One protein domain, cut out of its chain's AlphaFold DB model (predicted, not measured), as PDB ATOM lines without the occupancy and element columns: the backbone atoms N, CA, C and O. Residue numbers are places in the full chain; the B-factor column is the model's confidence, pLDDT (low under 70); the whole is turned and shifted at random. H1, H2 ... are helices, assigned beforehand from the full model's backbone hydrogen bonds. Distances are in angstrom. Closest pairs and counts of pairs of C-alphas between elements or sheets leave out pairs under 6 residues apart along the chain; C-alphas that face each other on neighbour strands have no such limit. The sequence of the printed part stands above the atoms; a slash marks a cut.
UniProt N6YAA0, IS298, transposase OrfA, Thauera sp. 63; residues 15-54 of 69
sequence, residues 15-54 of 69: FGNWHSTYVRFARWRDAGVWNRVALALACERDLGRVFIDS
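What this domain is: This is residues 15 to 54 of the 69 residues of the protein "IS298, transposase OrfA" of Thauera sp. 63 (UniProt N6YAA0). What shape does the backbone make? It is an open, loose U of three helices joined end to end: H1 is the long arm on one side, H2 is the base, and the short H3 turns back at the far end, with the space between H1 and H3 empty. How is it made up? The printed part has 40 residues with three named helices, H1, H2 and H3 in that order along the chain, and no named strand, and its class is all helix. How spread out is it? The whole is only just loose, close to extended, with a radius of gyration of the C-alphas of 13.0 A, and its elongated outline spans 33 by 21 by 13 A.

How they stand to each other: How does the first helix stand to the second? H1, residues 18 to 30, is close to but not clearly touching H2, residues 33 to 44; their closest C-alphas, those of Trp 28 and Trp 34, are 6.4 A apart. Their lines are about perpendicular, at 78 degrees. And how does the third helix stand? H3, residues 47 to 52, is close to but not clearly touching H2; their closest C-alphas, those of Leu 41 and Leu 47, are 7.5 A apart, and their lines are about perpendicular at 80 degrees. H1 and H3 are apart. What do the backbone N and O atoms show? In H1, H2 and H3 every O i to N i+4 pair is within hydrogen-bond range.

Where its parts are: Where does the first helix lie? H1 has 13 residues and runs 18.2 A from C-alpha 18 at (1.032, -32.511, 50.666) to C-alpha 30 at (-13.792, -42.788, 47.948). Where do the other two lie? H2 has 12 residues and measures 16.9 A from first to last C-alpha, beginning with C-alpha 33 at (-10.832, -44.228, 40.855). H3 has 6 residues and ends with C-alpha 52 at (6.495, -59.750, 41.243).

The domain as a whole: How large is it from end to end? The two C-alphas farthest apart, those of His 19 and Asp 46, are 33.2 A apart, while the first and last printed C-alphas, those of Phe 15 and Ser 54, are 21.5 A apart. Which residues stand free? Residues 15 to 24, of which 18 to 24 belong to H1, stand free, and so do residues 27 to 32, of which 27 to 30 belong to H1. Is there a cut or a long link? The printed part has no cut, and the links H1 to H2 and H2 to H3 are both tight, with 2 residues each. Where is the model's confidence low? The mean pLDDT of the printed part is 82.6, and residues 43 to 54 are under 70.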
ATOM      1  N   PHE A  15       6.343 -32.822  44.201       88.12
ATOM      2  CA  PHE A  15       4.990 -33.371  44.046       88.12
ATOM      3  C   PHE A  15       3.889 -32.410  44.522       88.12
ATOM      4  O   PHE A  15       2.705 -32.764  44.541       88.12
ATOM      5  N   GLY A  16       4.262 -31.185  44.898       93.00
ATOM      6  CA  GLY A  16       3.357 -30.131  45.326       93.00
ATOM      7  C   GLY A  16       2.964 -30.204  46.801       93.00
ATOM      8  O   GLY A  16       3.581 -30.870  47.630       93.00
ATOM      9  N   ASN A  17       1.917 -29.459  47.158       94.25
ATOM     10  CA  ASN A  17       1.493 -29.340  48.547       94.25
ATOM     11  C   ASN A  17       0.864 -30.647  49.058       94.25
ATOM     12  O   ASN A  17      -0.192 -31.063  48.571       94.25
ATOM     13  N   TRP A  18       1.453 -31.224  50.110       92.25
ATOM     14  CA  TRP A  18       1.032 -32.511  50.666       92.25
ATOM     15  C   TRP A  18      -0.464 -32.615  50.985       92.25
ATOM     16  O   TRP A  18      -1.072 -33.661  50.755       92.25
ATOM     17  N   HIS A  19      -1.079 -31.542  51.494       92.06
ATOM     18  CA  HIS A  19      -2.482 -31.560  51.891       92.06
ATOM     19  C   HIS A  19      -3.393 -31.644  50.664       92.06
ATOM     20  O   HIS A  19      -4.317 -32.456  50.635       92.06
ATOM     21  N   SER A  20      -3.105 -30.863  49.617       94.62
ATOM     22  CA  SER A  20      -3.845 -30.936  48.350       94.62
ATOM     23  C   SER A  20      -3.735 -32.314  47.688       94.62
ATOM     24  O   SER A  20      -4.750 -32.874  47.258       94.62
ATOM     25  N   THR A  21      -2.534 -32.897  47.686       93.44
ATOM     26  CA  THR A  21      -2.264 -34.232  47.142       93.44
ATOM     27  C   THR A  21      -3.018 -35.305  47.924       93.44
ATOM     28  O   THR A  21      -3.726 -36.115  47.324       93.44
ATOM     29  N   TYR A  22      -2.975 -35.258  49.259       91.31
ATOM     30  CA  TYR A  22      -3.734 -36.170  50.114       91.31
ATOM     31  C   TYR A  22      -5.251 -36.033  49.924       91.31
ATOM     32  O   TYR A  22      -5.956 -37.036  49.814       91.31
ATOM     33  N   VAL A  23      -5.785 -34.810  49.841       94.00
ATOM     34  CA  VAL A  23      -7.225 -34.588  49.623       94.00
ATOM     35  C   VAL A  23      -7.672 -35.178  48.287       94.00
ATOM     36  O   VAL A  23      -8.718 -35.827  48.230       94.00
ATOM     37  N   ARG A  24      -6.887 -34.998  47.216       94.88
ATOM     38  CA  ARG A  24      -7.171 -35.620  45.916       94.88
ATOM     39  C   ARG A  24      -7.125 -37.140  46.014       94.88
ATOM     40  O   ARG A  24      -8.073 -37.792  45.581       94.88
ATOM     41  N   PHE A  25      -6.073 -37.683  46.626       91.75
ATOM     42  CA  PHE A  25      -5.926 -39.119  46.852       91.75
ATOM     43  C   PHE A  25      -7.146 -39.706  47.575       91.75
ATOM     44  O   PHE A  25      -7.705 -40.702  47.114       91.75
ATOM     45  N   ALA A  26      -7.596 -39.067  48.659       92.38
ATOM     46  CA  ALA A  26      -8.749 -39.506  49.442       92.38
ATOM     47  C   ALA A  26     -10.054 -39.451  48.633       92.38
ATOM     48  O   ALA A  26     -10.798 -40.426  48.616       92.38
ATOM     49  N   ARG A  27     -10.303 -38.364  47.888       96.56
ATOM     50  CA  ARG A  27     -11.481 -38.259  47.005       96.56
ATOM     51  C   ARG A  27     -11.501 -39.359  45.946       96.56
ATOM     52  O   ARG A  27     -12.551 -39.916  45.657       96.56
ATOM     53  N   TRP A  28     -10.346 -39.679  45.371       96.81
ATOM     54  CA  TRP A  28     -10.215 -40.733  44.366       96.81
ATOM     55  C   TRP A  28     -10.390 -42.130  44.948       96.81
ATOM     56  O   TRP A  28     -10.999 -42.980  44.302       96.81
ATOM     57  N   ARG A  29      -9.904 -42.356  46.171       93.81
ATOM     58  CA  ARG A  29     -10.184 -43.575  46.933       93.81
ATOM     59  C   ARG A  29     -11.685 -43.745  47.130       93.81
ATOM     60  O   ARG A  29     -12.211 -44.789  46.765       93.81
ATOM     61  N   ASP A  30     -12.360 -42.720  47.640       96.19
ATOM     62  CA  ASP A  30     -13.792 -42.788  47.948       96.19
ATOM     63  C   ASP A  30     -14.641 -42.936  46.672       96.19
ATOM     64  O   ASP A  30     -15.642 -43.645  46.664       96.19
ATOM     65  N   ALA A  31     -14.198 -42.348  45.557       96.94
ATOM     66  CA  ALA A  31     -14.830 -42.493  44.245       96.94
ATOM     67  C   ALA A  31     -14.445 -43.787  43.490       96.94
ATOM     68  O   ALA A  31     -14.871 -43.981  42.348       96.94
ATOM     69  N   GLY A  32     -13.609 -44.658  44.072       95.75
ATOM     70  CA  GLY A  32     -13.164 -45.910  43.448       95.75
ATOM     71  C   GLY A  32     -12.259 -45.737  42.220       95.75
ATOM     72  O   GLY A  32     -12.072 -46.678  41.449       95.75
ATOM     73  N   VAL A  33     -11.682 -44.549  42.014       96.50
ATOM     74  CA  VAL A  33     -10.832 -44.228  40.855       96.50
ATOM     75  C   VAL A  33      -9.578 -45.096  40.836       96.50
ATOM     76  O   VAL A  33      -9.211 -45.602  39.780       96.50
ATOM     77  N   TRP A  34      -8.958 -45.340  41.993       92.50
ATOM     78  CA  TRP A  34      -7.755 -46.175  42.077       92.50
ATOM     79  C   TRP A  34      -7.983 -47.603  41.576       92.50
ATOM     80  O   TRP A  34      -7.113 -48.149  40.905       92.50
ATOM     81  N   ASN A  35      -9.170 -48.173  41.808       90.81
ATOM     82  CA  ASN A  35      -9.518 -49.497  41.286       90.81
ATOM     83  C   ASN A  35      -9.609 -49.481  39.757       90.81
ATOM     84  O   ASN A  35      -9.097 -50.381  39.098       90.81
ATOM     85  N   ARG A  36     -10.219 -48.439  39.180       92.94
ATOM     86  CA  ARG A  36     -10.323 -48.285  37.720       92.94
ATOM     87  C   ARG A  36      -8.952 -48.103  37.079       92.94
ATOM     88  O   ARG A  36      -8.682 -48.722  36.060       92.94
ATOM     89  N   VAL A  37      -8.085 -47.301  37.698       90.00
ATOM     90  CA  VAL A  37      -6.695 -47.117  37.257       90.00
ATOM     91  C   VAL A  37      -5.936 -48.442  37.313       90.00
ATOM     92  O   VAL A  37      -5.288 -48.803  36.338       90.00
ATOM     93  N   ALA A  38      -6.053 -49.198  38.408       85.25
ATOM     94  CA  ALA A  38      -5.402 -50.499  38.536       85.25
ATOM     95  C   ALA A  38      -5.867 -51.490  37.456       85.25
ATOM     96  O   ALA A  38      -5.033 -52.139  36.832       85.25
ATOM     97  N   LEU A  39      -7.177 -51.564  37.194       86.50
ATOM     98  CA  LEU A  39      -7.739 -52.422  36.146       86.50
ATOM     99  C   LEU A  39      -7.292 -52.000  34.741       86.50
ATOM    100  O   LEU A  39      -6.917 -52.855  33.944       86.50
ATOM    101  N   ALA A  40      -7.299 -50.699  34.441       86.69
ATOM    102  CA  ALA A  40      -6.851 -50.183  33.150       86.69
ATOM    103  C   ALA A  40      -5.370 -50.507  32.901       86.69
ATOM    104  O   ALA A  40      -5.016 -51.041  31.854       86.69
ATOM    105  N   LEU A  41      -4.515 -50.277  33.901       80.81
ATOM    106  CA  LEU A  41      -3.083 -50.561  33.793       80.81
ATOM    107  C   LEU A  41      -2.785 -52.067  33.723       80.81
ATOM    108  O   LEU A  41      -1.821 -52.460  33.070       80.81
ATOM    109  N   ALA A  42      -3.597 -52.909  34.374       74.50
ATOM    110  CA  ALA A  42      -3.471 -54.367  34.312       74.50
ATOM    111  C   ALA A  42      -3.865 -54.948  32.948       74.50
ATOM    112  O   ALA A  42      -3.422 -56.039  32.606       74.50
ATOM    113  N   CYS A  43      -4.681 -54.231  32.175       65.56
ATOM    114  CA  CYS A  43      -5.054 -54.630  30.822       65.56
ATOM    115  C   CYS A  43      -3.958 -54.286  29.794       65.56
ATOM    116  O   CYS A  43      -3.797 -54.990  28.803       65.56
ATOM    117  N   GLU A  44      -3.179 -53.224  30.035       60.53
ATOM    118  CA  GLU A  44      -2.153 -52.731  29.098       60.53
ATOM    119  C   GLU A  44      -0.758 -53.348  29.297       60.53
ATOM    120  O   GLU A  44       0.073 -53.321  28.389       60.53
ATOM    121  N   ARG A  45      -0.463 -53.907  30.473       56.06
ATOM    122  CA  ARG A  45       0.825 -54.540  30.788       56.06
ATOM    123  C   ARG A  45       0.571 -55.846  31.517       56.06
ATOM    124  O   ARG A  45      -0.340 -55.916  32.333       56.06
ATOM    125  N   ASP A  46       1.441 -56.835  31.308       63.06
ATOM    126  CA  ASP A  46       1.583 -57.989  32.205       63.06
ATOM    127  C   ASP A  46       2.100 -57.503  33.575       63.06
ATOM    128  O   ASP A  46       3.262 -57.665  33.959       63.06
ATOM    129  N   LEU A  47       1.238 -56.787  34.297       60.81
ATOM    130  CA  LEU A  47       1.521 -56.251  35.616       60.81
ATOM    131  C   LEU A  47       1.719 -57.379  36.622       60.81
ATOM    132  O   LEU A  47       2.333 -57.127  37.651       60.81
ATOM    133  N   GLY A  48       1.285 -58.609  36.317       59.97
ATOM    134  CA  GLY A  48       1.642 -59.795  37.088       59.97
ATOM    135  C   GLY A  48       3.153 -59.885  37.285       59.97
ATOM    136  O   GLY A  48       3.615 -59.993  38.415       59.97
ATOM    137  N   ARG A  49       3.936 -59.701  36.215       55.47
ATOM    138  CA  ARG A  49       5.405 -59.708  36.276       55.47
ATOM    139  C   ARG A  49       6.004 -58.457  36.930       55.47
ATOM    140  O   ARG A  49       6.968 -58.560  37.678       55.47
ATOM    141  N   VAL A  50       5.414 -57.280  36.707       61.00
ATOM    142  CA  VAL A  50       5.885 -56.010  37.306       61.00
ATOM    143  C   VAL A  50       5.656 -55.976  38.816       61.00
ATOM    144  O   VAL A  50       6.502 -55.469  39.542       61.00
ATOM    145  N   PHE A  51       4.538 -56.520  39.302       61.81
ATOM    146  CA  PHE A  51       4.276 -56.625  40.733       61.81
ATOM    147  C   PHE A  51       5.188 -57.651  41.412       61.81
ATOM    148  O   PHE A  51       5.598 -57.402  42.545       61.81
ATOM    149  N   ILE A  52       5.551 -58.744  40.726       63.66
ATOM    150  CA  ILE A  52       6.495 -59.750  41.243       63.66
ATOM    151  C   ILE A  52       7.864 -59.125  41.545       63.66
ATOM    152  O   ILE A  52       8.409 -59.369  42.619       63.66
ATOM    153  N   ASP A  53       8.372 -58.266  40.657       64.62
ATOM    154  CA  ASP A  53       9.663 -57.584  40.848       64.62
ATOM    155  C   ASP A  53       9.538 -56.224  41.575       64.62
ATOM    156  O   ASP A  53      10.528 -55.517  41.773       64.62
ATOM    157  N   SER A  54       8.325 -55.821  41.982       65.31
ATOM    158  CA  SER A  54       8.107 -54.552  42.686       65.31
ATOM    159  C   SER A  54       8.409 -54.665  44.180       65.31
ATOM    160  O   SER A  54       7.959 -55.578  44.871       65.31
TER     161      SER A  54